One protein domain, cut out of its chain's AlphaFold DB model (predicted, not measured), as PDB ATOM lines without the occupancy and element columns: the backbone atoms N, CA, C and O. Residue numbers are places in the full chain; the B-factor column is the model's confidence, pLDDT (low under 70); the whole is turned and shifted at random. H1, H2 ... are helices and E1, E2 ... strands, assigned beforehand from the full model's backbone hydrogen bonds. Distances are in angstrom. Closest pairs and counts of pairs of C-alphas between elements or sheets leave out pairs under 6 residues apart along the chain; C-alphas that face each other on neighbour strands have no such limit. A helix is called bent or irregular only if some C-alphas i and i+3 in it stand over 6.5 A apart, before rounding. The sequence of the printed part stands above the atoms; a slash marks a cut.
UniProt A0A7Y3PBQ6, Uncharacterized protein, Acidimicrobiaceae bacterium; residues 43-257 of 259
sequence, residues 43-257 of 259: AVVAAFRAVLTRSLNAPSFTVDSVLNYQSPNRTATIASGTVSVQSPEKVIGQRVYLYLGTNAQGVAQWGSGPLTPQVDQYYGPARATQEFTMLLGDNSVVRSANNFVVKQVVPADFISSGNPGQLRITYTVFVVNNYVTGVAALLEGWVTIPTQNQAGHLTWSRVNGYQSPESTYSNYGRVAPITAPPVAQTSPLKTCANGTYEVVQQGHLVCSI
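This is residues 43 to 257 of the 259 residues of an uncharacterized protein of Acidimicrobiaceae bacterium (UniProt A0A7Y3PBQ6). One long, twisted sheet runs the length of this domain in two halves, the row E1 to E6 with E13 at its far end and the set E7 to E11, which holds the longest strands; E12 joins the halves by pairing with both E1 and E10. The sheet curls round H3, H1 runs side by side with H3 and packs on the half with E7, E8 and E10, and the hairpin E14 and E15 forms a small second sheet near E5 and E6. The printed part has 215 residues with three named helices and fifteen named strands, in the order H1, E1 to E6, H2, H3, E7 to E15. The large sheet is branched and mixed, antiparallel but for E6 and E13, and the class is mixed, helices and strands. The whole is compact, with a radius of gyration of the C-alphas of 19.8 A and spans of 58 by 41 by 30 A.

Start at E10, residues 179 to 196, which has three neighbours in the branched sheet. On one side of it is E9, residues 166 to 176, its hairpin partner, with N 170 and O 186 2.8 A apart. On the other side are E11, residues 202 to 211, and E12, residues 215 to 218; look at N 193 and O 205, 2.9 A, and N 183 and O 215, 2.8 A. E10 bends by 111 degrees at residue 190 and E11 by 113 degrees at residue 208. Beyond E9 comes E8, residues 147 to 155, with N 152 and O 169 at 2.8 A, and then the edge strand E7, residues 142 to 144, with N 144 and O 147 at 2.9 A. From E12 go to E1, residues 60 to 63, where N 62 and O 218 are 2.8 A apart. There a meander begins, each strand the antiparallel neighbour of the one before: E1, E2 at residues 67 to 70, E3 at 75 to 78, E4 at 89 to 92, E5 at 95 to 102 and E6 at 108 to 114; N 98 and O 111 are 3.0 A apart. E7 to E11 form the other meander. E13, residues 234 to 236, is parallel to E6, with N 112 and O 235 at 2.8 A. H1, residues 43 to 56, is on this sheet, with the C-alphas of Ser 55 and Tyr 179 closest to E10 at 5.3 A. It touches H3, residues 125 to 136, at a shallow tilt of 5 degrees, opposite ways, closest at the C-alphas of Arg 49 and Leu 136, 5.8 A. H3 is irregular, with C-alphas 128 and 131 7.7 A apart. H2, residues 117 to 122, only grazes the sheet. H2 and H3 only just touch, only at the corner, with 3 pairs of C-alphas within 8 A. The hairpin of E14, residues 245 to 249, and E15, residues 252 to 256, has N 247 and O 254 at 2.9 A; E14 and E5 are near each other, with 6 pairs of C-alphas within 10 A. In H1 and H2 every O i to N i+4 pair is within hydrogen-bond range, in H3 6 of 8.

Find C-alpha 43 at (-15.190, -3.165, 6.087); from there H1 runs 19.9 A to C-alpha 56. H3 is 16.5 A long. E10, the longest strand by residues, runs 33.5 A from C-alpha 179 at (-6.390, -4.182, 21.224); E9 measures 32.2 A, E8 26.1 A, E5 20.9 A and E6 20.2 A. E15 ends at C-alpha 256, (-20.070, -18.428, 49.051).

The two C-alphas farthest apart, of Ala 43 and Ala 104, are 61.6 A apart. The printed part has no cut. The link from E12 to E13, 15 residues, is long. The mean pLDDT of the printed part is 85.4; look for values under 70 at residues 73 to 74, 79 to 87 and 195 to 202.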
ATOM      1  N   ALA A  43     -16.602  -3.349   5.748       97.62
ATOM      2  CA  ALA A  43     -15.190  -3.165   6.087       97.62
ATOM      3  C   ALA A  43     -14.976  -2.722   7.547       97.62
ATOM      4  O   ALA A  43     -14.036  -3.173   8.203       97.62
ATOM      5  N   VAL A  44     -15.862  -1.877   8.084       97.56
ATOM      6  CA  VAL A  44     -15.804  -1.412   9.480       97.56
ATOM      7  C   VAL A  44     -16.162  -2.544  10.437       97.56
ATOM      8  O   VAL A  44     -15.447  -2.757  11.414       97.56
ATOM      9  N   VAL A  45     -17.215  -3.309  10.130       97.94
ATOM     10  CA  VAL A  45     -17.610  -4.494  10.912       97.94
ATOM     11  C   VAL A  45     -16.491  -5.541  10.906       97.94
ATOM     12  O   VAL A  45     -16.165  -6.105  11.949       97.94
ATOM     13  N   ALA A  46     -15.843  -5.768   9.759       97.56
ATOM     14  CA  ALA A  46     -14.706  -6.682   9.655       97.56
ATOM     15  C   ALA A  46     -13.508  -6.218  10.502       97.56
ATOM     16  O   ALA A  46     -12.945  -7.015  11.254       97.56
ATOM     17  N   ALA A  47     -13.147  -4.931  10.440       97.19
ATOM     18  CA  ALA A  47     -12.072  -4.366  11.255       97.19
ATOM     19  C   ALA A  47     -12.375  -4.458  12.760       97.19
ATOM     20  O   ALA A  47     -11.496  -4.792  13.553       97.19
ATOM     21  N   PHE A  48     -13.623  -4.204  13.152       97.94
ATOM     22  CA  PHE A  48     -14.081  -4.342  14.531       97.94
ATOM     23  C   PHE A  48     -13.945  -5.776  15.047       97.94
ATOM     24  O   PHE A  48     -13.327  -6.007  16.087       97.94
ATOM     25  N   ARG A  49     -14.449  -6.751  14.281       97.75
ATOM     26  CA  ARG A  49     -14.306  -8.173  14.615       97.75
ATOM     27  C   ARG A  49     -12.843  -8.579  14.719       97.75
ATOM     28  O   ARG A  49     -12.486  -9.263  15.667       97.75
ATOM     29  N   ALA A  50     -11.984  -8.102  13.818       97.50
ATOM     30  CA  ALA A  50     -10.553  -8.380  13.883       97.50
ATOM     31  C   ALA A  50      -9.911  -7.876  15.191       97.50
ATOM     32  O   ALA A  50      -9.110  -8.596  15.785       97.50
ATOM     33  N   VAL A  51     -10.285  -6.685  15.674       97.75
ATOM     34  CA  VAL A  51      -9.794  -6.139  16.955       97.75
ATOM     35  C   VAL A  51     -10.299  -6.953  18.151       97.75
ATOM     36  O   VAL A  51      -9.507  -7.312  19.025       97.75
ATOM     37  N   LEU A  52     -11.591  -7.297  18.184       96.94
ATOM     38  CA  LEU A  52     -12.157  -8.138  19.245       96.94
ATOM     39  C   LEU A  52     -11.516  -9.527  19.266       96.94
ATOM     40  O   LEU A  52     -11.054  -9.980  20.310       96.94
ATOM     41  N   THR A  53     -11.420 -10.183  18.109       96.12
ATOM     42  CA  THR A  53     -10.783 -11.495  17.968       96.12
ATOM     43  C   THR A  53      -9.314 -11.443  18.369       96.12
ATOM     44  O   THR A  53      -8.850 -12.326  19.083       96.12
ATOM     45  N   ARG A  54      -8.571 -10.399  17.983       95.75
ATOM     46  CA  ARG A  54      -7.178 -10.217  18.413       95.75
ATOM     47  C   ARG A  54      -7.058 -10.064  19.929       95.75
ATOM     48  O   ARG A  54      -6.121 -10.600  20.512       95.75
ATOM     49  N   SER A  55      -7.998  -9.357  20.553       95.31
ATOM     50  CA  SER A  55      -8.030  -9.159  22.006       95.31
ATOM     51  C   SER A  55      -8.370 -10.455  22.746       95.31
ATOM     52  O   SER A  55      -7.683 -10.802  23.701       95.31
ATOM     53  N   LEU A  56      -9.354 -11.219  22.259       92.75
ATOM     54  CA  LEU A  56      -9.712 -12.546  22.780       92.75
ATOM     55  C   LEU A  56      -8.585 -13.577  22.621       92.75
ATOM     56  O   LEU A  56      -8.351 -14.389  23.512       92.75
ATOM     57  N   ASN A  57      -7.875 -13.529  21.494       92.62
ATOM     58  CA  ASN A  57      -6.771 -14.439  21.190       92.62
ATOM     59  C   ASN A  57      -5.442 -14.001  21.811       92.62
ATOM     60  O   ASN A  57      -4.427 -14.670  21.611       92.62
ATOM     61  N   ALA A  58      -5.409 -12.881  22.536       94.00
ATOM     62  CA  ALA A  58      -4.208 -12.489  23.246       94.00
ATOM     63  C   ALA A  58      -3.838 -13.568  24.278       94.00
ATOM     64  O   ALA A  58      -4.725 -14.105  24.946       94.00
ATOM     65  N   PRO A  59      -2.540 -13.874  24.458       93.25
ATOM     66  CA  PRO A  59      -2.120 -14.918  25.392       93.25
ATOM     67  C   PRO A  59      -2.524 -14.596  26.835       93.25
ATOM     68  O   PRO A  59      -2.770 -15.503  27.626       93.25
ATOM     69  N   SER A  60      -2.642 -13.311  27.175       93.00
ATOM     70  CA  SER A  60      -3.122 -12.862  28.477       93.00
ATOM     71  C   SER A  60      -3.617 -11.418  28.441       93.00
ATOM     72  O   SER A  60      -3.219 -10.676  27.543       93.00
ATOM     73  N   PHE A  61      -4.400 -10.999  29.436       93.88
ATOM     74  CA  PHE A  61      -4.766  -9.596  29.690       93.88
ATOM     75  C   PHE A  61      -5.310  -9.407  31.114       93.88
ATOM     76  O   PHE A  61      -5.666 -10.377  31.783       93.88
ATOM     77  N   THR A  62      -5.374  -8.162  31.574       91.69
ATOM     78  CA  THR A  62      -6.008  -7.769  32.839       91.69
ATOM     79  C   THR A  62      -7.346  -7.090  32.553       91.69
ATOM     80  O   THR A  62      -7.399  -6.235  31.671       91.69
ATOM     81  N   VAL A  63      -8.388  -7.430  33.314       89.88
ATOM     82  CA  VAL A  63      -9.711  -6.786  33.311       89.88
ATOM     83  C   VAL A  63      -9.881  -5.975  34.593       89.88
ATOM     84  O   VAL A  63      -9.600  -6.483  35.682       89.88
ATOM     85  N   ASP A  64     -10.310  -4.720  34.467       87.69
ATOM     86  CA  ASP A  64     -10.652  -3.814  35.576       87.69
ATOM     87  C   ASP A  64      -9.564  -3.675  36.649       87.69
ATOM     88  O   ASP A  64      -9.849  -3.393  37.807       87.69
ATOM     89  N   SER A  65      -8.298  -3.901  36.281       85.19
ATOM     90  CA  SER A  65      -7.131  -4.000  37.179       85.19
ATOM     91  C   SER A  65      -7.184  -5.107  38.249       85.19
ATOM     92  O   SER A  65      -6.215  -5.282  38.984       85.19
ATOM     93  N   VAL A  66      -8.266  -5.890  38.310       80.94
ATOM     94  CA  VAL A  66      -8.528  -6.857  39.390       80.94
ATOM     95  C   VAL A  66      -8.460  -8.310  38.938       80.94
ATOM     96  O   VAL A  66      -8.163  -9.177  39.758       80.94
ATOM     97  N   LEU A  67      -8.708  -8.589  37.654       87.31
ATOM     98  CA  LEU A  67      -8.740  -9.948  37.117       87.31
ATOM     99  C   LEU A  67      -7.647 -10.124  36.071       87.31
ATOM    100  O   LEU A  67      -7.689  -9.544  34.992       87.31
ATOM    101  N   ASN A  68      -6.681 -10.978  36.379       89.56
ATOM    102  CA  ASN A  68      -5.609 -11.366  35.470       89.56
ATOM    103  C   ASN A  68      -5.977 -12.660  34.749       89.56
ATOM    104  O   ASN A  68      -6.141 -13.673  35.417       89.56
ATOM    105  N   TYR A  69      -6.089 -12.638  33.419       90.62
ATOM    106  CA  TYR A  69      -6.546 -13.757  32.589       90.62
ATOM    107  C   TYR A  69      -5.446 -14.300  31.662       90.62
ATOM    108  O   TYR A  69      -4.680 -13.512  31.103       90.62
ATOM    109  N   GLN A  70      -5.410 -15.623  31.425       90.06
ATOM    110  CA  GLN A  70      -4.608 -16.247  30.357       90.06
ATOM    111  C   GLN A  70      -5.423 -17.199  29.464       90.06
ATOM    112  O   GLN A  70      -6.233 -18.004  29.931       90.06
ATOM    113  N   SER A  71      -5.166 -17.097  28.160       85.62
ATOM    114  CA  SER A  71      -5.773 -17.865  27.065       85.62
ATOM    115  C   SER A  71      -4.924 -19.105  26.725       85.62
ATOM    116  O   SER A  71      -3.725 -19.099  27.004       85.62
ATOM    117  N   PRO A  72      -5.462 -20.171  26.093       73.62
ATOM    118  CA  PRO A  72      -6.868 -20.429  25.757       73.62
ATOM    119  C   PRO A  72      -7.633 -21.178  26.850       73.62
ATOM    120  O   PRO A  72      -8.859 -21.105  26.892       73.62
ATOM    121  N   ASN A  73      -6.935 -21.870  27.755       66.19
ATOM    122  CA  ASN A  73      -7.559 -22.641  28.824       66.19
ATOM    123  C   ASN A  73      -7.376 -21.972  30.188       66.19
ATOM    124  O   ASN A  73      -6.839 -22.534  31.140       66.19
ATOM    125  N   ARG A  74      -8.021 -20.804  30.265       69.38
ATOM    126  CA  ARG A  74      -8.969 -20.545  31.340       69.38
ATOM    127  C   ARG A  74      -8.325 -20.398  32.728       69.38
ATOM    128  O   ARG A  74      -8.800 -20.985  33.694       69.38
ATOM    129  N   THR A  75      -7.266 -19.592  32.836       81.25
ATOM    130  CA  THR A  75      -6.680 -19.221  34.136       81.25
ATOM    131  C   THR A  75      -6.994 -17.776  34.513       81.25
ATOM    132  O   THR A  75      -6.679 -16.878  33.733       81.25
ATOM    133  N   ALA A  76      -7.559 -17.552  35.699       84.69
ATOM    134  CA  ALA A  76      -7.795 -16.239  36.285       84.69
ATOM    135  C   ALA A  76      -7.155 -16.121  37.678       84.69
ATOM    136  O   ALA A  76      -7.121 -17.088  38.436       84.69
ATOM    137  N   THR A  77      -6.639 -14.943  38.018       84.81
ATOM    138  CA  THR A  77      -6.231 -14.564  39.382       84.81
ATOM    139  C   THR A  77      -6.962 -13.282  39.742       84.81
ATOM    140  O   THR A  77      -6.864 -12.311  38.990       84.81
ATOM    141  N   ILE A  78      -7.687 -13.286  40.859       75.88
ATOM    142  CA  ILE A  78      -8.536 -12.169  41.283       75.88
ATOM    143  C   ILE A  78      -7.942 -11.541  42.531       75.88
ATOM    144  O   ILE A  78      -7.841 -12.194  43.566       75.88
ATOM    145  N   ALA A  79      -7.562 -10.272  42.444       64.88
ATOM    146  CA  ALA A  79      -7.232  -9.482  43.620       64.88
ATOM    147  C   ALA A  79      -8.546  -9.001  44.255       64.88
ATOM    148  O   ALA A  79      -9.217  -8.134  43.695       64.88
ATOM    149  N   SER A  80      -8.957  -9.577  45.390       55.47
ATOM    150  CA  SER A  80     -10.125  -9.063  46.109       55.47
ATOM    151  C   SER A  80      -9.786  -7.687  46.706       55.47
ATOM    152  O   SER A  80      -8.734  -7.471  47.308       55.47
ATOM    153  N   GLY A  81     -10.648  -6.704  46.445       44.84
ATOM    154  CA  GLY A  81     -10.398  -5.278  46.675       44.84
ATOM    155  C   GLY A  81     -10.543  -4.792  48.121       44.84
ATOM    156  O   GLY A  81     -11.009  -3.674  48.327       44.84
ATOM    157  N   THR A  82     -10.160  -5.575  49.129       38.94
ATOM    158  CA  THR A  82     -10.067  -5.089  50.516       38.94
ATOM    159  C   THR A  82      -8.657  -5.284  51.064       38.94
ATOM    160  O   THR A  82      -8.042  -6.336  50.924       38.94
ATOM    161  N   VAL A  83      -8.140  -4.238  51.718       39.31
ATOM    162  CA  VAL A  83      -6.760  -4.105  52.235       39.31
ATOM    163  C   VAL A  83      -6.333  -5.267  53.159       39.31
ATOM    164  O   VAL A  83      -5.145  -5.471  53.389       39.31
ATOM    165  N   SER A  84      -7.284  -6.057  53.663       38.12
ATOM    166  CA  SER A  84      -7.082  -7.158  54.607       38.12
ATOM    167  C   SER A  84      -7.099  -8.573  54.004       38.12
ATOM    168  O   SER A  84      -6.750  -9.508  54.721       38.12
ATOM    169  N   VAL A  85      -7.447  -8.770  52.724       43.09
ATOM    170  CA  VAL A  85      -7.469 -10.104  52.080       43.09
ATOM    171  C   VAL A  85      -6.491 -10.127  50.902       43.09
ATOM    172  O   VAL A  85      -6.856 -10.160  49.736       43.09
ATOM    173  N   GLN A  86      -5.193 -10.094  51.206       47.28
ATOM    174  CA  GLN A  86      -4.111 -10.051  50.209       47.28
ATOM    175  C   GLN A  86      -3.832 -11.384  49.485       47.28
ATOM    176  O   GLN A  86      -2.732 -11.585  48.975       47.28
ATOM    177  N   SER A  87      -4.767 -12.334  49.443       58.22
ATOM    178  CA  SER A  87      -4.523 -13.611  48.759       58.22
ATOM    179  C   SER A  87      -5.492 -13.800  47.606       58.22
ATOM    180  O   SER A  87      -6.698 -13.855  47.839       58.22
ATOM    181  N   PRO A  88      -4.990 -13.876  46.362       70.69
ATOM    182  CA  PRO A  88      -5.867 -13.890  45.218       70.69
ATOM    183  C   PRO A  88      -6.515 -15.259  45.032       70.69
ATOM    184  O   PRO A  88      -5.841 -16.293  45.064       70.69
ATOM    185  N   GLU A  89      -7.816 -15.257  44.777       82.94
ATOM    186  CA  GLU A  89      -8.535 -16.438  44.310       82.94
ATOM    187  C   GLU A  89      -8.014 -16.809  42.922       82.94
ATOM    188  O   GLU A  89      -7.753 -15.936  42.084       82.94
ATOM    189  N   LYS A  90      -7.835 -18.109  42.675       88.81
ATOM    190  CA  LYS A  90      -7.347 -18.600  41.383       88.81
ATOM    191  C   LYS A  90      -8.374 -19.515  40.749       88.81
ATOM    192  O   LYS A  90      -8.804 -20.490  41.357       88.81
ATOM    193  N   VAL A  91      -8.691 -19.265  39.490       89.62
ATOM    194  CA  VAL A  91      -9.385 -20.225  38.629       89.62
ATOM    195  C   VAL A  91      -8.351 -20.753  37.652       89.62
ATOM    196  O   VAL A  91      -7.658 -19.961  37.032       89.62
ATOM    197  N   ILE A  92      -8.180 -22.066  37.539       90.88
ATOM    198  CA  ILE A  92      -7.231 -22.680  36.605       90.88
ATOM    199  C   ILE A  92      -7.934 -23.818  35.879       90.88
ATOM    200  O   ILE A  92      -8.246 -24.858  36.465       90.88
ATOM    201  N   GLY A  93      -8.199 -23.611  34.590       88.94
ATOM    202  CA  GLY A  93      -8.971 -24.533  33.771       88.94
ATOM    203  C   GLY A  93     -10.367 -24.737  34.358       88.94
ATOM    204  O   GLY A  93     -11.155 -23.802  34.450       88.94
ATOM    205  N   GLN A  94     -10.661 -25.969  34.771       90.75
ATOM    206  CA  GLN A  94     -11.936 -26.349  35.390       90.75
ATOM    207  C   GLN A  94     -11.855 -26.444  36.920       90.75
ATOM    208  O   GLN A  94     -12.647 -27.155  37.538       90.75
ATOM    209  N   ARG A  95     -10.881 -25.783  37.552       91.75
ATOM    210  CA  ARG A  95     -10.712 -25.800  39.009       91.75
ATOM    211  C   ARG A  95     -10.667 -24.399  39.587       91.75
ATOM    212  O   ARG A  95     -10.121 -23.487  38.977       91.75
ATOM    213  N   VAL A  96     -11.193 -24.269  40.794       90.88
ATOM    214  CA  VAL A  96     -11.111 -23.066  41.622       90.88
ATOM    215  C   VAL A  96     -10.212 -23.368  42.811       90.88
ATOM    216  O   VAL A  96     -10.197 -24.498  43.308       90.88
ATOM    217  N   TYR A  97      -9.460 -22.362  43.240       90.69
ATOM    218  CA  TYR A  97      -8.615 -22.381  44.416       90.69
ATOM    219  C   TYR A  97      -8.903 -21.149  45.269       90.69
ATOM    220  O   TYR A  97      -8.674 -20.019  44.830       90.69
ATOM    221  N   LEU A  98      -9.385 -21.388  46.485       88.31
ATOM    222  CA  LEU A  98      -9.699 -20.356  47.470       88.31
ATOM    223  C   LEU A  98      -8.645 -20.378  48.565       88.31
ATOM    224  O   LEU A  98      -8.255 -21.449  49.024       88.31
ATOM    225  N   TYR A  99      -8.171 -19.215  48.982       85.00
ATOM    226  CA  TYR A  99      -7.232 -19.125  50.089       85.00
ATOM    227  C   TYR A  99      -7.979 -19.264  51.418       85.00
ATOM    228  O   TYR A  99      -8.917 -18.520  51.671       85.00
ATOM    229  N   LEU A 100      -7.561 -20.207  52.264       82.50
ATOM    230  CA  LEU A 100      -8.211 -20.514  53.547       82.50
ATOM    231  C   LEU A 100      -7.473 -19.912  54.752       82.50
ATOM    232  O   LEU A 100      -7.875 -20.122  55.894       82.50
ATOM    233  N   GLY A 101      -6.374 -19.197  54.513       81.88
ATOM    234  CA  GLY A 101      -5.518 -18.642  55.554       81.88
ATOM    235  C   GLY A 101      -4.136 -19.282  55.595       81.88
ATOM    236  O   GLY A 101      -3.733 -20.035  54.710       81.88
ATOM    237  N   THR A 102      -3.408 -18.971  56.660       87.38
ATOM    238  CA  THR A 102      -2.052 -19.457  56.906       87.38
ATOM    239  C   THR A 102      -2.033 -20.212  58.224       87.38
ATOM    240  O   THR A 102      -2.624 -19.767  59.207       87.38
ATOM    241  N   ASN A 103      -1.373 -21.369  58.251       86.00
ATOM    242  CA  ASN A 103      -1.221 -22.136  59.484       86.00
ATOM    243  C   ASN A 103      -0.207 -21.483  60.448       86.00
ATOM    244  O   ASN A 103       0.460 -20.503  60.115       86.00
ATOM    245  N   ALA A 104      -0.049 -22.054  61.645       87.06
ATOM    246  CA  ALA A 104       0.867 -21.541  62.669       87.06
ATOM    247  C   ALA A 104       2.344 -21.464  62.219       87.06
ATOM    248  O   ALA A 104       3.136 -20.754  62.830       87.06
ATOM    249  N   GLN A 105       2.717 -22.182  61.157       88.62
ATOM    250  CA  GLN A 105       4.065 -22.234  60.589       88.62
ATOM    251  C   GLN A 105       4.269 -21.254  59.422       88.62
ATOM    252  O   GLN A 105       5.312 -21.295  58.774       88.62
ATOM    253  N   GLY A 106       3.299 -20.386  59.119       85.44
ATOM    254  CA  GLY A 106       3.432 -19.422  58.024       85.44
ATOM    255  C   GLY A 106       3.130 -19.998  56.634       85.44
ATOM    256  O   GLY A 106       3.373 -19.332  55.631       85.44
ATOM    257  N   VAL A 107       2.591 -21.220  56.546       87.62
ATOM    258  CA  VAL A 107       2.273 -21.881  55.274       87.62
ATOM    259  C   VAL A 107       0.822 -21.623  54.869       87.62
ATOM    260  O   VAL A 107      -0.107 -22.003  55.588       87.62
ATOM    261  N   ALA A 108       0.640 -21.036  53.684       87.62
ATOM    262  CA  ALA A 108      -0.660 -20.825  53.054       87.62
ATOM    263  C   ALA A 108      -1.431 -22.143  52.878       87.62
ATOM    264  O   ALA A 108      -0.865 -23.152  52.464       87.62
ATOM    265  N   GLN A 109      -2.727 -22.115  53.167       88.31
ATOM    266  CA  GLN A 109      -3.662 -23.223  52.999       88.31
ATOM    267  C   GLN A 109      -4.731 -22.834  51.981       88.31
ATOM    268  O   GLN A 109      -5.169 -21.685  51.926       88.31
ATOM    269  N   TRP A 110      -5.156 -23.798  51.172       91.00
ATOM    270  CA  TRP A 110      -6.047 -23.572  50.043       91.00
ATOM    271  C   TRP A 110      -7.176 -24.598  50.006       91.00
ATOM    272  O   TRP A 110      -6.987 -25.775  50.293       91.00
ATOM    273  N   GLY A 111      -8.356 -24.161  49.593       91.12
ATOM    274  CA  GLY A 111      -9.456 -25.020  49.188       91.12
ATOM    275  C   GLY A 111      -9.415 -25.219  47.678       91.12
ATOM    276  O   GLY A 111      -9.075 -24.283  46.960       91.12
ATOM    277  N   SER A 112      -9.767 -26.401  47.172       93.50
ATOM    278  CA  SER A 112      -9.912 -26.639  45.735       93.50
ATOM    279  C   SER A 112     -11.197 -27.376  45.369       93.50
ATOM    280  O   SER A 112     -11.530 -28.395  45.969       93.50
ATOM    281  N   GLY A 113     -11.885 -26.900  44.331       92.62
ATOM    282  CA  GLY A 113     -13.146 -27.467  43.843       92.62
ATOM    283  C   GLY A 113     -13.310 -27.348  42.323       92.62
ATOM    284  O   GLY A 113     -12.493 -26.696  41.668       92.62
ATOM    285  N   PRO A 114     -14.333 -27.997  41.734       92.88
ATOM    286  CA  PRO A 114     -14.636 -27.893  40.304       92.88
ATOM    287  C   PRO A 114     -15.200 -26.513  39.955       92.88
ATOM    288  O   PRO A 114     -16.021 -26.002  40.709       92.88
ATOM    289  N   LEU A 115     -14.822 -25.935  38.811       90.81
ATOM    290  CA  LEU A 115     -15.371 -24.670  38.310       90.81
ATOM    291  C   LEU A 115     -16.868 -24.824  38.024       90.81
ATOM    292  O   LEU A 115     -17.266 -25.502  37.077       90.81
ATOM    293  N   THR A 116     -17.694 -24.196  38.853       89.50
ATOM    294  CA  THR A 116     -19.148 -24.215  38.697       89.50
ATOM    295  C   THR A 116     -19.611 -23.107  37.743       89.50
ATOM    296  O   THR A 116     -18.894 -22.118  37.566       89.50
ATOM    297  N   PRO A 117     -20.821 -23.208  37.159       88.00
ATOM    298  CA  PRO A 117     -21.367 -22.152  36.301       88.00
ATOM    299  C   PRO A 117     -21.443 -20.788  36.997       88.00
ATOM    300  O   PRO A 117     -21.108 -19.772  36.394       88.00
ATOM    301  N   GLN A 118     -21.823 -20.777  38.281       85.00
ATOM    302  CA  GLN A 118     -21.879 -19.558  39.085       85.00
ATOM    303  C   GLN A 118     -20.488 -18.922  39.179       85.00
ATOM    304  O   GLN A 118     -20.324 -17.750  38.871       85.00
ATOM    305  N   VAL A 119     -19.458 -19.692  39.539       84.44
ATOM    306  CA  VAL A 119     -18.096 -19.152  39.654       84.44
ATOM    307  C   VAL A 119     -17.544 -18.729  38.288       84.44
ATOM    308  O   VAL A 119     -16.884 -17.697  38.196       84.44
ATOM    309  N   ASP A 120     -17.856 -19.448  37.205       87.81
ATOM    310  CA  ASP A 120     -17.414 -19.073  35.855       87.81
ATOM    311  C   ASP A 120     -17.985 -17.715  35.404       87.81
ATOM    312  O   ASP A 120     -17.275 -16.909  34.798       87.81
ATOM    313  N   GLN A 121     -19.239 -17.429  35.767       84.00
ATOM    314  CA  GLN A 121     -19.912 -16.166  35.455       84.00
ATOM    315  C   GLN A 121     -19.308 -14.954  36.183       84.00
ATOM    316  O   GLN A 121     -19.330 -13.851  35.635       84.00
ATOM    317  N   TYR A 122     -18.780 -15.132  37.397       79.19
ATOM    318  CA  TYR A 122     -18.231 -14.022  38.190       79.19
ATOM    319  C   TYR A 122     -16.713 -13.889  38.083       79.19
ATOM    320  O   TYR A 122     -16.199 -12.773  38.048       79.19
ATOM    321  N   TYR A 123     -16.005 -15.012  38.024       79.62
ATOM    322  CA  TYR A 123     -14.561 -15.096  38.269       79.62
ATOM    323  C   TYR A 123     -13.819 -15.904  37.228       79.62
ATOM    324  O   TYR A 123     -12.603 -15.775  37.070       79.62
ATOM    325  N   GLY A 124     -14.548 -16.765  36.532       82.69
ATOM    326  CA  GLY A 124     -13.946 -17.603  35.542       82.69
ATOM    327  C   GLY A 124     -13.761 -16.912  34.196       82.69
ATOM    328  O   GLY A 124     -14.007 -15.723  33.982       82.69
ATOM    329  N   PRO A 125     -13.287 -17.688  33.237       84.44
ATOM    330  CA  PRO A 125     -13.001 -17.208  31.896       84.44
ATOM    331  C   PRO A 125     -14.233 -16.800  31.103       84.44
ATOM    332  O   PRO A 125     -14.097 -16.001  30.175       84.44
ATOM    333  N   ALA A 126     -15.420 -17.310  31.454       86.06
ATOM    334  CA  ALA A 126     -16.648 -16.789  30.877       86.06
ATOM    335  C   ALA A 126     -16.776 -15.301  31.217       86.06
ATOM    336  O   ALA A 126     -16.892 -14.504  30.289       86.06
ATOM    337  N   ARG A 127     -16.609 -14.897  32.487       86.19
ATOM    338  CA  ARG A 127     -16.588 -13.472  32.869       86.19
ATOM    339  C   ARG A 127     -15.592 -12.659  32.042       86.19
ATOM    340  O   ARG A 127     -15.953 -11.596  31.539       86.19
ATOM    341  N   ALA A 128     -14.358 -13.151  31.911       84.56
ATOM    342  CA  ALA A 128     -13.261 -12.425  31.263       84.56
ATOM    343  C   ALA A 128     -13.469 -12.201  29.753       84.56
ATOM    344  O   ALA A 128     -12.867 -11.299  29.177       84.56
ATOM    345  N   THR A 129     -14.296 -13.026  29.106       87.19
ATOM    346  CA  THR A 129     -14.487 -13.014  27.644       87.19
ATOM    347  C   THR A 129     -15.924 -12.712  27.208       87.19
ATOM    348  O   THR A 129     -16.177 -12.555  26.011       87.19
ATOM    349  N   GLN A 130     -16.867 -12.599  28.151       87.56
ATOM    350  CA  GLN A 130     -18.296 -12.423  27.880       87.56
ATOM    351  C   GLN A 130     -18.586 -11.170  27.051       87.56
ATOM    352  O   GLN A 130     -19.290 -11.259  26.047       87.56
ATOM    353  N   GLU A 131     -18.032 -10.017  27.436       89.94
ATOM    354  CA  GLU A 131     -18.308  -8.740  26.768       89.94
ATOM    355  C   GLU A 131     -17.833  -8.759  25.308       89.94
ATOM    356  O   GLU A 131     -18.584  -8.408  24.399       89.94
ATOM    357  N   PHE A 132     -16.626  -9.269  25.051       93.44
ATOM    358  CA  PHE A 132     -16.104  -9.390  23.688       93.44
ATOM    359  C   PHE A 132     -16.893 -10.404  22.856       93.44
ATOM    360  O   PHE A 132     -17.159 -10.155  21.683       93.44
ATOM    361  N   THR A 133     -17.303 -11.525  23.458       90.81
ATOM    362  CA  THR A 133     -18.107 -12.552  22.778       90.81
ATOM    363  C   THR A 133     -19.479 -12.010  22.380       90.81
ATOM    364  O   THR A 133     -19.928 -12.243  21.260       90.81
ATOM    365  N   MET A 134     -20.115 -11.237  23.263       91.81
ATOM    366  CA  MET A 134     -21.371 -10.545  22.973       91.81
ATOM    367  C   MET A 134     -21.198  -9.551  21.816       91.81
ATOM    368  O   MET A 134     -21.967  -9.578  20.856       91.81
ATOM    369  N   LEU A 135     -20.171  -8.700  21.877       95.00
ATOM    370  CA  LEU A 135     -19.933  -7.665  20.869       95.00
ATOM    371  C   LEU A 135     -19.562  -8.235  19.488       95.00
ATOM    372  O   LEU A 135     -19.925  -7.645  18.473       95.00
ATOM    373  N   LEU A 136     -18.889  -9.390  19.419       95.06
ATOM    374  CA  LEU A 136     -18.531 -10.045  18.150       95.06
ATOM    375  C   LEU A 136     -19.745 -10.360  17.262       95.06
ATOM    376  O   LEU A 136     -19.628 -10.342  16.029       95.06
ATOM    377  N   GLY A 137     -20.891 -10.653  17.884       91.38
ATOM    378  CA  GLY A 137     -22.141 -10.971  17.197       91.38
ATOM    379  C   GLY A 137     -22.814  -9.769  16.532       91.38
ATOM    380  O   GLY A 137     -23.734  -9.953  15.737       91.38
ATOM    381  N   ASP A 138     -22.359  -8.548  16.815       94.00
ATOM    382  CA  ASP A 138     -23.012  -7.336  16.339       94.00
ATOM    383  C   ASP A 138     -22.579  -6.928  14.919       94.00
ATOM    384  O   ASP A 138     -21.475  -7.229  14.453       94.00
ATOM    385  N   ASN A 139     -23.473  -6.222  14.227       95.62
ATOM    386  CA  ASN A 139     -23.262  -5.668  12.891       95.62
ATOM    387  C   ASN A 139     -23.488  -4.151  12.832       95.62
ATOM    388  O   ASN A 139     -23.121  -3.544  11.834       95.62
ATOM    389  N   SER A 140     -24.057  -3.518  13.858       97.12
ATOM    390  CA  SER A 140     -24.414  -2.088  13.933       97.12
ATOM    391  C   SER A 140     -23.214  -1.149  14.146       97.12
ATOM    392  O   SER A 140     -23.300  -0.107  14.801       97.12
ATOM    393  N   VAL A 141     -22.052  -1.546  13.638       97.50
ATOM    394  CA  VAL A 141     -20.775  -0.980  14.049       97.50
ATOM    395  C   VAL A 141     -20.410   0.226  13.201       97.50
ATOM    396  O   VAL A 141     -20.313   0.149  11.976       97.50
ATOM    397  N   VAL A 142     -20.120   1.338  13.864       97.50
ATOM    398  CA  VAL A 142     -19.641   2.568  13.237       97.50
ATOM    399  C   VAL A 142     -18.240   2.874  13.743       97.50
ATOM    400  O   VAL A 142     -17.933   2.719  14.925       97.50
ATOM    401  N   ARG A 143     -17.365   3.319  12.841       96.38
ATOM    402  CA  ARG A 143     -16.026   3.783  13.204       96.38
ATOM    403  C   ARG A 143     -16.123   5.197  13.774       96.38
ATOM    404  O   ARG A 143     -16.736   6.061  13.155       96.38
ATOM    405  N   SER A 144     -15.483   5.438  14.912       94.12
ATOM    406  CA  SER A 144     -15.354   6.766  15.513       94.12
ATOM    407  C   SER A 144     -13.887   7.013  15.849       94.12
ATOM    408  O   SER A 144     -13.374   6.508  16.845       94.12
ATOM    409  N   ALA A 145     -13.180   7.730  14.969       91.25
ATOM    410  CA  ALA A 145     -11.721   7.861  15.013       91.25
ATOM    411  C   ALA A 145     -11.022   6.483  15.116       91.25
ATOM    412  O   ALA A 145     -11.182   5.638  14.230       91.25
ATOM    413  N   ASN A 146     -10.262   6.232  16.185       92.25
ATOM    414  CA  ASN A 146      -9.606   4.942  16.434       92.25
ATOM    415  C   ASN A 146     -10.506   3.907  17.122       92.25
ATOM    416  O   ASN A 146     -10.134   2.741  17.192       92.25
ATOM    417  N   ASN A 147     -11.687   4.316  17.569       96.94
ATOM    418  CA  ASN A 147     -12.609   3.517  18.360       96.94
ATOM    419  C   ASN A 147     -13.775   3.014  17.505       96.94
ATOM    420  O   ASN A 147     -13.949   3.389  16.337       96.94
ATOM    421  N   PHE A 148     -14.613   2.187  18.118       97.94
ATOM    422  CA  PHE A 148     -15.848   1.711  17.513       97.94
ATOM    423  C   PHE A 148     -17.041   2.081  18.379       97.94
ATOM    424  O   PHE A 148     -16.952   2.112  19.603       97.94
ATOM    425  N   VAL A 149     -18.162   2.354  17.724       97.81
ATOM    426  CA  VAL A 149     -19.456   2.534  18.368       97.81
ATOM    427  C   VAL A 149     -20.368   1.421  17.883       97.81
ATOM    428  O   VAL A 149     -20.501   1.221  16.676       97.81
ATOM    429  N   VAL A 150     -20.989   0.707  18.813       97.56
ATOM    430  CA  VAL A 150     -21.936  -0.379  18.535       97.56
ATOM    431  C   VAL A 150     -23.275  -0.004  19.143       97.56
ATOM    432  O   VAL A 150     -23.315   0.518  20.256       97.56
ATOM    433  N   LYS A 151     -24.372  -0.236  18.425       96.38
ATOM    434  CA  LYS A 151     -25.718   0.093  18.898       96.38
ATOM    435  C   LYS A 151     -26.589  -1.149  18.930       96.38
ATOM    436  O   LYS A 151     -26.850  -1.765  17.909       96.38
ATOM    437  N   GLN A 152     -27.134  -1.447  20.092       94.38
ATOM    438  CA  GLN A 152     -28.071  -2.543  20.276       94.38
ATOM    439  C   GLN A 152     -29.434  -2.001  20.660       94.38
ATOM    440  O   GLN A 152     -29.540  -0.991  21.354       94.38
ATOM    441  N   VAL A 153     -30.479  -2.684  20.209       93.12
ATOM    442  CA  VAL A 153     -31.820  -2.529  20.764       93.12
ATOM    443  C   VAL A 153     -32.201  -3.869  21.355       93.12
ATOM    444  O   VAL A 153     -32.277  -4.865  20.638       93.12
ATOM    445  N   VAL A 154     -32.401  -3.883  22.666       90.50
ATOM    446  CA  VAL A 154     -32.757  -5.081  23.424       90.50
ATOM    447  C   VAL A 154     -34.071  -4.852  24.165       90.50
ATOM    448  O   VAL A 154     -34.414  -3.706  24.467       90.50
ATOM    449  N   PRO A 155     -34.827  -5.914  24.470       88.75
ATOM    450  CA  PRO A 155     -35.902  -5.844  25.450       88.75
ATOM    451  C   PRO A 155     -35.412  -5.243  26.778       88.75
ATOM    452  O   PRO A 155     -34.311  -5.550  27.233       88.75
ATOM    453  N   ALA A 156     -36.197  -4.366  27.409       83.31
ATOM    454  CA  ALA A 156     -35.786  -3.727  28.663       83.31
ATOM    455  C   ALA A 156     -35.709  -4.714  29.847       83.31
ATOM    456  O   ALA A 156     -34.970  -4.477  30.812       83.31
ATOM    457  N   ASP A 157     -36.429  -5.834  29.752       82.50
ATOM    458  CA  ASP A 157     -36.390  -6.947  30.702       82.50
ATOM    459  C   ASP A 157     -35.054  -7.714  30.691       82.50
ATOM    460  O   ASP A 157     -34.734  -8.379  31.675       82.50
ATOM    461  N   PHE A 158     -34.239  -7.545  29.641       77.25
ATOM    462  CA  PHE A 158     -32.895  -8.113  29.521       77.25
ATOM    463  C   PHE A 158     -31.941  -7.598  30.608       77.25
ATOM    464  O   PHE A 158     -31.077  -8.336  31.075       77.25
ATOM    465  N   ILE A 159     -32.093  -6.334  31.019       73.94
ATOM    466  CA  ILE A 159     -31.255  -5.715  32.060       73.94
ATOM    467  C   ILE A 159     -31.813  -5.998  33.455       73.94
ATOM    468  O   ILE A 159     -31.065  -6.286  34.385       73.94
ATOM    469  N   SER A 160     -33.132  -5.903  33.611       70.06
ATOM    470  CA  SER A 160     -33.819  -6.238  34.855       70.06
ATOM    471  C   SER A 160     -35.234  -6.687  34.541       70.06
ATOM    472  O   SER A 160     -35.998  -5.949  33.913       70.06
ATOM    473  N   SER A 161     -35.595  -7.866  35.046       70.75
ATOM    474  CA  SER A 161     -36.926  -8.445  34.879       70.75
ATOM    475  C   SER A 161     -38.029  -7.460  35.290       70.75
ATOM    476  O   SER A 161     -37.899  -6.735  36.279       70.75
ATOM    477  N   GLY A 162     -39.114  -7.424  34.512       70.19
ATOM    478  CA  GLY A 162     -40.279  -6.572  34.762       70.19
ATOM    479  C   GLY A 162     -40.213  -5.157  34.171       70.19
ATOM    480  O   GLY A 162     -41.160  -4.390  34.356       70.19
ATOM    481  N   ASN A 163     -39.146  -4.794  33.449       75.38
ATOM    482  CA  ASN A 163     -39.094  -3.538  32.695       75.38
ATOM    483  C   ASN A 163     -39.811  -3.685  31.334       75.38
ATOM    484  O   ASN A 163     -39.391  -4.503  30.515       75.38
ATOM    485  N   PRO A 164     -40.869  -2.902  31.057       76.12
ATOM    486  CA  PRO A 164     -41.564  -2.951  29.775       76.12
ATOM    487  C   PRO A 164     -40.809  -2.166  28.687       76.12
ATOM    488  O   PRO A 164     -40.168  -1.154  28.962       76.12
ATOM    489  N   GLY A 165     -40.963  -2.583  27.428       86.12
ATOM    490  CA  GLY A 165     -40.422  -1.876  26.263       86.12
ATOM    491  C   GLY A 165     -39.010  -2.301  25.869       86.12
ATOM    492  O   GLY A 165     -38.616  -3.453  26.047       86.12
ATOM    493  N   GLN A 166     -38.268  -1.372  25.275       90.06
ATOM    494  CA  GLN A 166     -36.931  -1.587  24.729       90.06
ATOM    495  C   GLN A 166     -35.914  -0.631  25.349       90.06
ATOM    496  O   GLN A 166     -36.253   0.480  25.756       90.06
ATOM    497  N   LEU A 167     -34.650  -1.040  25.336       89.81
ATOM    498  CA  LEU A 167     -33.500  -0.197  25.629       89.81
ATOM    499  C   LEU A 167     -32.619  -0.102  24.397       89.81
ATOM    500  O   LEU A 167     -32.348  -1.109  23.739       89.81
ATOM    501  N   ARG A 168     -32.143   1.108  24.114       92.75
ATOM    502  CA  ARG A 168     -31.048   1.315  23.177       92.75
ATOM    503  C   ARG A 168     -29.751   1.361  23.966       92.75
ATOM    504  O   ARG A 168     -29.597   2.205  24.840       92.75
ATOM    505  N   ILE A 169     -28.828   0.465  23.652       93.00
ATOM    506  CA  ILE A 169     -27.501   0.436  24.259       93.00
ATOM    507  C   ILE A 169     -26.498   0.911  23.221       93.00
ATOM    508  O   ILE A 169     -26.407   0.341  22.138       93.00
ATOM    509  N   THR A 170     -25.749   1.959  23.543       95.81
ATOM    510  CA  THR A 170     -24.628   2.433  22.734       95.81
ATOM    511  C   THR A 170     -23.333   2.069  23.441       95.81
ATOM    512  O   THR A 170     -22.992   2.668  24.460       95.81
ATOM    513  N   TYR A 171     -22.604   1.101  22.895       96.44
ATOM    514  CA  TYR A 171     -21.266   0.754  23.353       96.44
ATOM    515  C   TYR A 171     -20.237   1.617  22.639       96.44
ATOM    516  O   TYR A 171     -20.248   1.710  21.412       96.44
ATOM    517  N   THR A 172     -19.317   2.198  23.397       97.19
ATOM    518  CA  THR A 172     -18.070   2.756  22.879       97.19
ATOM    519  C   THR A 172     -16.950   1.789  23.221       97.19
ATOM    520  O   THR A 172     -16.726   1.494  24.390       97.19
ATOM    521  N   VAL A 173     -16.266   1.285  22.198       97.62
ATOM    522  CA  VAL A 173     -15.153   0.342  22.323       97.62
ATOM    523  C   VAL A 173     -13.864   1.089  22.016       97.62
ATOM    524  O   VAL A 173     -13.600   1.445  20.862       97.62
ATOM    525  N   PHE A 174     -13.084   1.343  23.060       97.31
ATOM    526  CA  PHE A 174     -11.806   2.037  22.996       97.31
ATOM    527  C   PHE A 174     -10.706   1.092  22.536       97.31
ATOM    528  O   PHE A 174     -10.634  -0.049  22.991       97.31
ATOM    529  N   VAL A 175      -9.855   1.561  21.621       97.44
ATOM    530  CA  VAL A 175      -8.832   0.723  20.988       97.44
ATOM    531  C   VAL A 175      -7.484   1.427  20.952       97.44
ATOM    532  O   VAL A 175      -7.362   2.557  20.478       97.44
ATOM    533  N   VAL A 176      -6.444   0.707  21.369       96.19
ATOM    534  CA  VAL A 176      -5.043   1.129  21.265       96.19
ATOM    535  C   VAL A 176      -4.219  -0.048  20.752       96.19
ATOM    536  O   VAL A 176      -4.372  -1.175  21.213       96.19
ATOM    537  N   ASN A 177      -3.339   0.187  19.772       92.94
ATOM    538  CA  ASN A 177      -2.480  -0.850  19.178       92.94
ATOM    539  C   ASN A 177      -3.245  -2.096  18.677       92.94
ATOM    540  O   ASN A 177      -2.738  -3.215  18.752       92.94
ATOM    541  N   ASN A 178      -4.462  -1.903  18.152       93.50
ATOM    542  CA  ASN A 178      -5.380  -2.964  17.710       93.50
ATOM    543  C   ASN A 178      -5.851  -3.924  18.821       93.50
ATOM    544  O   ASN A 178      -6.302  -5.027  18.514       93.50
ATOM    545  N   TYR A 179      -5.775  -3.507  20.084       96.75
ATOM    546  CA  TYR A 179      -6.390  -4.182  21.224       96.75
ATOM    547  C   TYR A 179      -7.476  -3.301  21.833       96.75
ATOM    548  O   TYR A 179      -7.336  -2.077  21.854       96.75
ATOM    549  N   VAL A 180      -8.546  -3.919  22.332       97.00
ATOM    550  CA  VAL A 180      -9.545  -3.207  23.134       97.00
ATOM    551  C   VAL A 180      -8.895  -2.768  24.439       97.00
ATOM    552  O   VAL A 180      -8.264  -3.573  25.102       97.00
ATOM    553  N   THR A 181      -9.030  -1.505  24.818       96.69
ATOM    554  CA  THR A 181      -8.554  -1.005  26.119       96.69
ATOM    555  C   THR A 181      -9.689  -0.659  27.062       96.69
ATOM    556  O   THR A 181      -9.474  -0.573  28.268       96.69
ATOM    557  N   GLY A 182     -10.893  -0.492  26.522       96.00
ATOM    558  CA  GLY A 182     -12.063  -0.202  27.321       96.00
ATOM    559  C   GLY A 182     -13.367  -0.376  26.562       96.00
ATOM    560  O   GLY A 182     -13.402  -0.280  25.330       96.00
ATOM    561  N   VAL A 183     -14.442  -0.622  27.300       96.12
ATOM    562  CA  VAL A 183     -15.811  -0.681  26.790       96.12
ATOM    563  C   VAL A 183     -16.716   0.079  27.748       96.12
ATOM    564  O   VAL A 183     -16.840  -0.272  28.916       96.12
ATOM    565  N   ALA A 184     -17.373   1.119  27.245       93.38
ATOM    566  CA  ALA A 184     -18.346   1.899  28.000       93.38
ATOM    567  C   ALA A 184     -19.725   1.777  27.349       93.38
ATOM    568  O   ALA A 184     -19.829   1.877  26.125       93.38
ATOM    569  N   ALA A 185     -20.785   1.601  28.141       92.00
ATOM    570  CA  ALA A 185     -22.148   1.475  27.633       92.00
ATOM    571  C   ALA A 185     -23.036   2.628  28.112       92.00
ATOM    572  O   ALA A 185     -23.151   2.890  29.308       92.00
ATOM    573  N   LEU A 186     -23.708   3.285  27.170       92.06
ATOM    574  CA  LEU A 186     -24.797   4.217  27.446       92.06
ATOM    575  C   LEU A 186     -26.126   3.526  27.149       92.06
ATOM    576  O   LEU A 186     -26.391   3.149  26.009       92.06
ATOM    577  N   LEU A 187     -26.959   3.373  28.170       90.00
ATOM    578  CA  LEU A 187     -28.307   2.838  28.069       90.00
ATOM    579  C   LEU A 187     -29.284   4.005  27.953       90.00
ATOM    580  O   LEU A 187     -29.259   4.925  28.769       90.00
ATOM    581  N   GLU A 188     -30.169   3.947  26.969       89.88
ATOM    582  CA  GLU A 188     -31.236   4.915  26.747       89.88
ATOM    583  C   GLU A 188     -32.586   4.201  26.738       89.88
ATOM    584  O   GLU A 188     -32.753   3.147  26.119       89.88
ATOM    585  N   GLY A 189     -33.562   4.805  27.409       83.62
ATOM    586  CA  GLY A 189     -34.889   4.238  27.604       83.62
ATOM    587  C   GLY A 189     -35.231   4.089  29.080       83.62
ATOM    588  O   GLY A 189     -34.416   4.346  29.965       83.62
ATOM    589  N   TRP A 190     -36.480   3.723  29.344       79.69
ATOM    590  CA  TRP A 190     -37.002   3.595  30.698       79.69
ATOM    591  C   TRP A 190     -36.429   2.344  31.380       79.69
ATOM    592  O   TRP A 190     -36.887   1.229  31.133       79.69
ATOM    593  N   VAL A 191     -35.410   2.523  32.227       76.44
ATOM    594  CA  VAL A 191     -34.673   1.426  32.873       76.44
ATOM    595  C   VAL A 191     -34.698   1.556  34.389       76.44
ATOM    596  O   VAL A 191     -34.564   2.649  34.941       76.44
ATOM    597  N   THR A 192     -34.861   0.424  35.070       78.31
ATOM    598  CA  THR A 192     -34.687   0.321  36.522       78.31
ATOM    599  C   THR A 192     -33.230  -0.028  36.825       78.31
ATOM    600  O   THR A 192     -32.757  -1.080  36.399       78.31
ATOM    601  N   ILE A 193     -32.526   0.841  37.551       74.31
ATOM    602  CA  ILE A 193     -31.129   0.653  37.966       74.31
ATOM    603  C   ILE A 193     -31.021   0.580  39.494       74.31
ATOM    604  O   ILE A 193     -31.817   1.220  40.192       74.31
ATOM    605  N   PRO A 194     -30.051  -0.172  40.038       70.12
ATOM    606  CA  PRO A 194     -29.782  -0.145  41.464       70.12
ATOM    607  C   PRO A 194     -29.136   1.196  41.839       70.12
ATOM    608  O   PRO A 194     -28.176   1.644  41.217       70.12
ATOM    609  N   THR A 195     -29.651   1.834  42.881       67.06
ATOM    610  CA  THR A 195     -29.082   3.015  43.529       67.06
ATOM    611  C   THR A 195     -28.706   2.648  44.957       67.06
ATOM    612  O   THR A 195     -29.517   2.118  45.714       67.06
ATOM    613  N   GLN A 196     -27.453   2.894  45.336       56.75
ATOM    614  CA  GLN A 196     -26.990   2.630  46.694       56.75
ATOM    615  C   GLN A 196     -27.503   3.745  47.611       56.75
ATOM    616  O   GLN A 196     -27.244   4.920  47.350       56.75
ATOM    617  N   ASN A 197     -28.239   3.399  48.668       53.09
ATOM    618  CA  ASN A 197     -28.583   4.369  49.705       53.09
ATOM    619  C   ASN A 197     -27.507   4.368  50.807       53.09
ATOM    620  O   ASN A 197     -26.818   3.364  50.999       53.09
ATOM    621  N   GLN A 198     -27.384   5.465  51.565       49.16
ATOM    622  CA  GLN A 198     -26.330   5.670  52.582       49.16
ATOM    623  C   GLN A 198     -26.273   4.594  53.694       49.16
ATOM    624  O   GLN A 198     -25.287   4.519  54.416       49.16
ATOM    625  N   ALA A 199     -27.293   3.736  53.813       54.94
ATOM    626  CA  ALA A 199     -27.382   2.650  54.794       54.94
ATOM    627  C   ALA A 199     -27.071   1.242  54.228       54.94
ATOM    628  O   ALA A 199     -27.419   0.245  54.851       54.94
ATOM    629  N   GLY A 200     -26.472   1.124  53.036       49.25
ATOM    630  CA  GLY A 200     -26.047  -0.172  52.476       49.25
ATOM    631  C   GLY A 200     -27.162  -1.027  51.856       49.25
ATOM    632  O   GLY A 200     -26.892  -2.108  51.340       49.25
ATOM    633  N   HIS A 201     -28.405  -0.538  51.840       54.81
ATOM    634  CA  HIS A 201     -29.504  -1.163  51.104       54.81
ATOM    635  C   HIS A 201     -29.541  -0.671  49.650       54.81
ATOM    636  O   HIS A 201     -29.463   0.533  49.389       54.81
ATOM    637  N   LEU A 202     -29.696  -1.605  48.705       60.56
ATOM    638  CA  LEU A 202     -29.977  -1.284  47.305       60.56
ATOM    639  C   LEU A 202     -31.430  -0.824  47.185       60.56
ATOM    640  O   LEU A 202     -32.357  -1.588  47.457       60.56
ATOM    641  N   THR A 203     -31.635   0.420  46.767       70.06
ATOM    642  CA  THR A 203     -32.925   0.881  46.252       70.06
ATOM    643  C   THR A 203     -32.909   0.778  44.733       70.06
ATOM    644  O   THR A 203     -31.850   0.752  44.116       70.06
ATOM    645  N   TRP A 204     -34.076   0.685  44.107       71.12
ATOM    646  CA  TRP A 204     -34.184   0.597  42.654       71.12
ATOM    647  C   TRP A 204     -34.837   1.866  42.133       71.12
ATOM    648  O   TRP A 204     -35.963   2.188  42.511       71.12
ATOM    649  N   SER A 205     -34.123   2.586  41.277       74.44
ATOM    650  CA  SER A 205     -34.587   3.846  40.705       74.44
ATOM    651  C   SER A 205     -34.841   3.681  39.215       74.44
ATOM    652  O   SER A 205     -34.057   3.055  38.504       74.44
ATOM    653  N   ARG A 206     -35.943   4.257  38.731       77.38
ATOM    654  CA  ARG A 206     -36.259   4.310  37.301       77.38
ATOM    655  C   ARG A 206     -35.698   5.588  36.694       77.38
ATOM    656  O   ARG A 206     -35.999   6.678  37.175       77.38
ATOM    657  N   VAL A 207     -34.905   5.450  35.637       80.62
ATOM    658  CA  VAL A 207     -34.247   6.558  34.932       80.62
ATOM    659  C   VAL A 207     -34.490   6.458  33.424       80.62
ATOM    660  O   VAL A 207     -34.796   5.385  32.909       80.62
ATOM    661  N   ASN A 208     -34.366   7.580  32.705       80.88
ATOM    662  CA  ASN A 208     -34.512   7.623  31.236       80.88
ATOM    663  C   ASN A 208     -33.212   7.266  30.484       80.88
ATOM    664  O   ASN A 208     -33.201   7.217  29.252       80.88
ATOM    665  N   GLY A 209     -32.121   7.057  31.217       81.88
ATOM    666  CA  GLY A 209     -30.843   6.614  30.686       81.88
ATOM    667  C   GLY A 209     -29.813   6.413  31.793       81.88
ATOM    668  O   GLY A 209     -29.974   6.929  32.901       81.88
ATOM    669  N   TYR A 210     -28.777   5.635  31.499       84.38
ATOM    670  CA  TYR A 210     -27.733   5.258  32.445       84.38
ATOM    671  C   TYR A 210     -26.409   5.020  31.720       84.38
ATOM    672  O   TYR A 210     -26.366   4.294  30.731       84.38
ATOM    673  N   GLN A 211     -25.327   5.605  32.228       87.12
ATOM    674  CA  GLN A 211     -23.973   5.326  31.763       87.12
ATOM    675  C   GLN A 211     -23.364   4.263  32.678       87.12
ATOM    676  O   GLN A 211     -23.204   4.503  33.875       87.12
ATOM    677  N   SER A 212     -23.025   3.096  32.131       81.00
ATOM    678  CA  SER A 212     -22.286   2.089  32.887       81.00
ATOM    679  C   SER A 212     -20.865   2.580  33.173       81.00
ATOM    680  O   SER A 212     -20.296   3.312  32.352       81.00
ATOM    681  N   PRO A 213     -20.252   2.128  34.284       82.31
ATOM    682  CA  PRO A 213     -18.804   2.153  34.415       82.31
ATOM    683  C   PRO A 213     -18.150   1.511  33.187       82.31
ATOM    684  O   PRO A 213     -18.717   0.598  32.577       82.31
ATOM    685  N   GLU A 214     -16.982   2.021  32.813       88.88
ATOM    686  CA  GLU A 214     -16.178   1.453  31.737       88.88
ATOM    687  C   GLU A 214     -15.504   0.164  32.217       88.88
ATOM    688  O   GLU A 214     -14.802   0.179  33.229       88.88
ATOM    689  N   SER A 215     -15.698  -0.929  31.478       91.25
ATOM    690  CA  SER A 215     -14.872  -2.132  31.597       91.25
ATOM    691  C   SER A 215     -13.507  -1.823  30.990       91.25
ATOM    692  O   SER A 215     -13.451  -1.430  29.828       91.25
ATOM    693  N   THR A 216     -12.406  -2.009  31.715       94.56
ATOM    694  CA  THR A 216     -11.049  -1.696  31.227       94.56
ATOM    695  C   THR A 216     -10.230  -2.951  30.970       94.56
ATOM    696  O   THR A 216     -10.305  -3.930  31.711       94.56
ATOM    697  N   TYR A 217      -9.406  -2.913  29.923       94.44
ATOM    698  CA  TYR A 217      -8.568  -4.030  29.496       94.44
ATOM    699  C   TYR A 217      -7.130  -3.573  29.270       94.44
ATOM    700  O   TYR A 217      -6.865  -2.568  28.611       94.44
ATOM    701  N   SER A 218      -6.170  -4.305  29.826       94.88
ATOM    702  CA  SER A 218      -4.759  -3.906  29.790       94.88
ATOM    703  C   SER A 218      -3.804  -5.101  29.851       94.88
ATOM    704  O   SER A 218      -4.223  -6.255  29.838       94.88
ATOM    705  N   ASN A 219      -2.493  -4.829  29.881       93.81
ATOM    706  CA  ASN A 219      -1.435  -5.833  30.059       93.81
ATOM    707  C   ASN A 219      -1.490  -7.010  29.072       93.81
ATOM    708  O   ASN A 219      -1.139  -8.143  29.414       93.81
ATOM    709  N   TYR A 220      -1.902  -6.739  27.832       94.69
ATOM    710  CA  TYR A 220      -1.965  -7.745  26.779       94.69
ATOM    711  C   TYR A 220      -0.618  -8.457  26.600       94.69
ATOM    712  O   TYR A 220       0.392  -7.832  26.276       94.69
ATOM    713  N   GLY A 221      -0.610  -9.767  26.849       92.56
ATOM    714  CA  GLY A 221       0.573 -10.631  26.806       92.56
ATOM    715  C   GLY A 221       1.640 -10.361  27.869       92.56
ATOM    716  O   GLY A 221       2.761 -10.841  27.725       92.56
ATOM    717  N   ARG A 222       1.324  -9.590  28.915       91.62
ATOM    718  CA  ARG A 222       2.258  -9.216  29.993       91.62
ATOM    719  C   ARG A 222       1.856  -9.749  31.369       91.62
ATOM    720  O   ARG A 222       2.487  -9.400  32.360       91.62
ATOM    721  N   VAL A 223       0.814 -10.573  31.446       89.50
ATOM    722  CA  VAL A 223       0.385 -11.193  32.706       89.50
ATOM    723  C   VAL A 223       1.179 -12.479  32.909       89.50
ATOM    724  O   VAL A 223       1.218 -13.341  32.029       89.50
ATOM    725  N   ALA A 224       1.808 -12.606  34.076       86.38
ATOM    726  CA  ALA A 224       2.611 -13.772  34.422       86.38
ATOM    727  C   ALA A 224       1.778 -15.074  34.459       86.38
ATOM    728  O   ALA A 224       0.593 -15.026  34.797       86.38
ATOM    729  N   PRO A 225       2.391 -16.238  34.154       85.75
ATOM    730  CA  PRO A 225       1.778 -17.553  34.329       85.75
ATOM    731  C   PRO A 225       1.158 -17.759  35.709       85.75
ATOM    732  O   PRO A 225       1.799 -17.520  36.733       85.75
ATOM    733  N   ILE A 226      -0.078 -18.251  35.728       86.69
ATOM    734  CA  ILE A 226      -0.802 -18.544  36.964       86.69
ATOM    735  C   ILE A 226      -0.566 -20.007  37.339       86.69
ATOM    736  O   ILE A 226      -0.938 -20.921  36.605       86.69
ATOM    737  N   THR A 227       0.040 -20.238  38.502       86.69
ATOM    738  CA  THR A 227       0.326 -21.584  39.009       86.69
ATOM    739  C   THR A 227      -0.675 -22.017  40.075       86.69
ATOM    740  O   THR A 227      -1.103 -21.225  40.929       86.69
ATOM    741  N   ALA A 228      -1.034 -23.301  40.030       89.56
ATOM    742  CA  ALA A 228      -1.859 -23.922  41.054       89.56
ATOM    743  C   ALA A 228      -1.112 -23.955  42.399       89.56
ATOM    744  O   ALA A 228       0.109 -24.140  42.414       89.56
ATOM    745  N   PRO A 229      -1.820 -23.791  43.528       89.88
ATOM    746  CA  PRO A 229      -1.247 -24.051  44.840       89.88
ATOM    747  C   PRO A 229      -0.724 -25.497  44.972       89.88
ATOM    748  O   PRO A 229      -1.265 -26.402  44.326       89.88
ATOM    749  N   PRO A 230       0.301 -25.741  45.812       91.81
ATOM    750  CA  PRO A 230       0.830 -27.082  46.045       91.81
ATOM    751  C   PRO A 230      -0.231 -28.035  46.600       91.81
ATOM    752  O   PRO A 230      -0.950 -27.679  47.529       91.81
ATOM    753  N   VAL A 231      -0.263 -29.279  46.111       91.44
ATOM    754  CA  VAL A 231      -1.258 -30.285  46.537       91.44
ATOM    755  C   VAL A 231      -1.229 -30.529  48.052       91.44
ATOM    756  O   VAL A 231      -2.274 -30.669  48.679       91.44
ATOM    757  N   ALA A 232      -0.041 -30.504  48.662       92.25
ATOM    758  CA  ALA A 232       0.137 -30.660  50.108       92.25
ATOM    759  C   ALA A 232      -0.488 -29.523  50.947       92.25
ATOM    760  O   ALA A 232      -0.625 -29.665  52.156       92.25
ATOM    761  N   GLN A 233      -0.838 -28.399  50.315       90.88
ATOM    762  CA  GLN A 233      -1.473 -27.230  50.930       90.88
ATOM    763  C   GLN A 233      -2.937 -27.082  50.496       90.88
ATOM    764  O   GLN A 233      -3.561 -26.069  50.804       90.88
ATOM    765  N   THR A 234      -3.481 -28.045  49.742       93.25
ATOM    766  CA  THR A 234      -4.845 -27.979  49.210       93.25
ATOM    767  C   THR A 234      -5.754 -29.026  49.835       93.25
ATOM    768  O   THR A 234      -5.431 -30.212  49.833       93.25
ATOM    769  N   SER A 235      -6.937 -28.592  50.253       92.44
ATOM    770  CA  SER A 235      -8.028 -29.435  50.739       92.44
ATOM    771  C   SER A 235      -9.233 -29.348  49.794       92.44
ATOM    772  O   SER A 235      -9.453 -28.303  49.179       92.44
ATOM    773  N   PRO A 236     -10.035 -30.413  49.632       93.81
ATOM    774  CA  PRO A 236     -11.214 -30.371  48.774       93.81
ATOM    775  C   PRO A 236     -12.288 -29.425  49.335       93.81
ATOM    776  O   PRO A 236     -12.606 -29.472  50.521       93.81
ATOM    777  N   LEU A 237     -12.872 -28.596  48.467       91.62
ATOM    778  CA  LEU A 237     -14.046 -27.779  48.781       91.62
ATOM    779  C   LEU A 237     -15.323 -28.591  48.586       91.62
ATOM    780  O   LEU A 237     -15.473 -29.308  47.593       91.62
ATOM    781  N   LYS A 238     -16.274 -28.422  49.503       91.25
ATOM    782  CA  LYS A 238     -17.626 -28.958  49.358       91.25
ATOM    783  C   LYS A 238     -18.498 -27.954  48.612       91.25
ATOM    784  O   LYS A 238     -18.462 -26.763  48.898       91.25
ATOM    785  N   THR A 239     -19.256 -28.425  47.628       90.94
ATOM    786  CA  THR A 239     -20.149 -27.584  46.823       90.94
ATOM    787  C   THR A 239     -21.530 -27.484  47.455       90.94
ATOM    788  O   THR A 239     -22.110 -28.497  47.849       90.94
ATOM    789  N   CYS A 240     -22.089 -26.281  47.468       90.06
ATOM    790  CA  CYS A 240     -23.470 -26.023  47.847       90.06
ATOM    791  C   CYS A 240     -24.441 -26.305  46.690       90.06
ATOM    792  O   CYS A 240     -24.062 -26.303  45.518       90.06
ATOM    793  N   ALA A 241     -25.730 -26.477  47.010       88.31
ATOM    794  CA  ALA A 241     -26.783 -26.743  46.022       88.31
ATOM    795  C   ALA A 241     -26.939 -25.630  44.965       88.31
ATOM    796  O   ALA A 241     -27.336 -25.899  43.836       88.31
ATOM    797  N   ASN A 242     -26.592 -24.386  45.310       84.62
ATOM    798  CA  ASN A 242     -26.611 -23.232  44.405       84.62
ATOM    799  C   ASN A 242     -25.343 -23.107  43.529       84.62
ATOM    800  O   ASN A 242     -25.154 -22.082  42.880       84.62
ATOM    801  N   GLY A 243     -24.448 -24.102  43.541       85.50
ATOM    802  CA  GLY A 243     -23.211 -24.073  42.759       85.50
ATOM    803  C   GLY A 243     -22.110 -23.181  43.340       85.50
ATOM    804  O   GLY A 243     -21.192 -22.812  42.614       85.50
ATOM    805  N   THR A 244     -22.181 -22.823  44.622       87.44
ATOM    806  CA  THR A 244     -21.095 -22.139  45.358       87.44
ATOM    807  C   THR A 244     -20.313 -23.131  46.229       87.44
ATOM    808  O   THR A 244     -20.553 -24.337  46.130       87.44
ATOM    809  N   TYR A 245     -19.383 -22.667  47.069       89.44
ATOM    810  CA  TYR A 245     -18.624 -23.524  47.985       89.44
ATOM    811  C   TYR A 245     -18.988 -23.271  49.446       89.44
ATOM    812  O   TYR A 245     -19.291 -22.147  49.839       89.44
ATOM    813  N   GLU A 246     -18.927 -24.326  50.255       89.62
ATOM    814  CA  GLU A 246     -18.944 -24.214  51.710       89.62
ATOM    815  C   GLU A 246     -17.587 -23.678  52.183       89.62
ATOM    816  O   GLU A 246     -16.554 -24.323  51.991       89.62
ATOM    817  N   VAL A 247     -17.602 -22.497  52.796       84.62
ATOM    818  CA  VAL A 247     -16.419 -21.801  53.321       84.62
ATOM    819  C   VAL A 247     -16.690 -21.278  54.730       84.62
ATOM    820  O   VAL A 247     -17.845 -21.144  55.139       84.62
ATOM    821  N   VAL A 248     -15.632 -20.979  55.486       81.44
ATOM    822  CA  VAL A 248     -15.750 -20.391  56.826       81.44
ATOM    823  C   VAL A 248     -15.522 -18.889  56.735       81.44
ATOM    824  O   VAL A 248     -14.388 -18.440  56.604       81.44
ATOM    825  N   GLN A 249     -16.589 -18.108  56.872       74.06
ATOM    826  CA  GLN A 249     -16.514 -16.650  56.917       74.06
ATOM    827  C   GLN A 249     -16.865 -16.161  58.318       74.06
ATOM    828  O   GLN A 249     -17.905 -16.515  58.869       74.06
ATOM    829  N   GLN A 250     -15.971 -15.370  58.920       77.75
ATOM    830  CA  GLN A 250     -16.138 -14.846  60.286       77.75
ATOM    831  C   GLN A 250     -16.455 -15.943  61.332       77.75
ATOM    832  O   GLN A 250     -17.199 -15.713  62.278       77.75
ATOM    833  N   GLY A 251     -15.903 -17.151  61.157       80.62
ATOM    834  CA  GLY A 251     -16.126 -18.291  62.056       80.62
ATOM    835  C   GLY A 251     -17.402 -19.101  61.787       80.62
ATOM    836  O   GLY A 251     -17.631 -20.102  62.461       80.62
ATOM    837  N   HIS A 252     -18.204 -18.724  60.788       81.75
ATOM    838  CA  HIS A 252     -19.435 -19.417  60.418       81.75
ATOM    839  C   HIS A 252     -19.307 -20.113  59.062       81.75
ATOM    840  O   HIS A 252     -18.740 -19.561  58.121       81.75
ATOM    841  N   LEU A 253     -19.866 -21.320  58.955       86.12
ATOM    842  CA  LEU A 253     -19.953 -22.035  57.686       86.12
ATOM    843  C   LEU A 253     -21.050 -21.407  56.816       86.12
ATOM    844  O   LEU A 253     -22.211 -21.359  57.225       86.12
ATOM    845  N   VAL A 254     -20.686 -20.943  55.623       86.88
ATOM    846  CA  VAL A 254     -21.592 -20.295  54.667       86.88
ATOM    847  C   VAL A 254     -21.365 -20.819  53.249       86.88
ATOM    848  O   VAL A 254     -20.301 -21.345  52.933       86.88
ATOM    849  N   CYS A 255     -22.368 -20.656  52.385       88.19
ATOM    850  CA  CYS A 255     -22.267 -20.935  50.953       88.19
ATOM    851  C   CYS A 255     -21.870 -19.661  50.204       88.19
ATOM    852  O   CYS A 255     -22.675 -18.733  50.105       88.19
ATOM    853  N   SER A 256     -20.643 -19.613  49.687       80.06
ATOM    854  CA  SER A 256     -20.070 -18.428  49.051       80.06
ATOM    855  C   SER A 256     -19.220 -18.793  47.839       80.06
ATOM    856  O   SER A 256     -18.678 -19.893  47.727       80.06
ATOM    857  N   ILE A 257     -19.128 -17.860  46.894       74.44
ATOM    858  CA  ILE A 257     -18.128 -17.919  45.817       74.44
ATOM    859  C   ILE A 257     -16.761 -17.398  46.279       74.44
ATOM    860  O   ILE A 257     -15.778 -17.617  45.581       74.44
TER     861      ILE A 257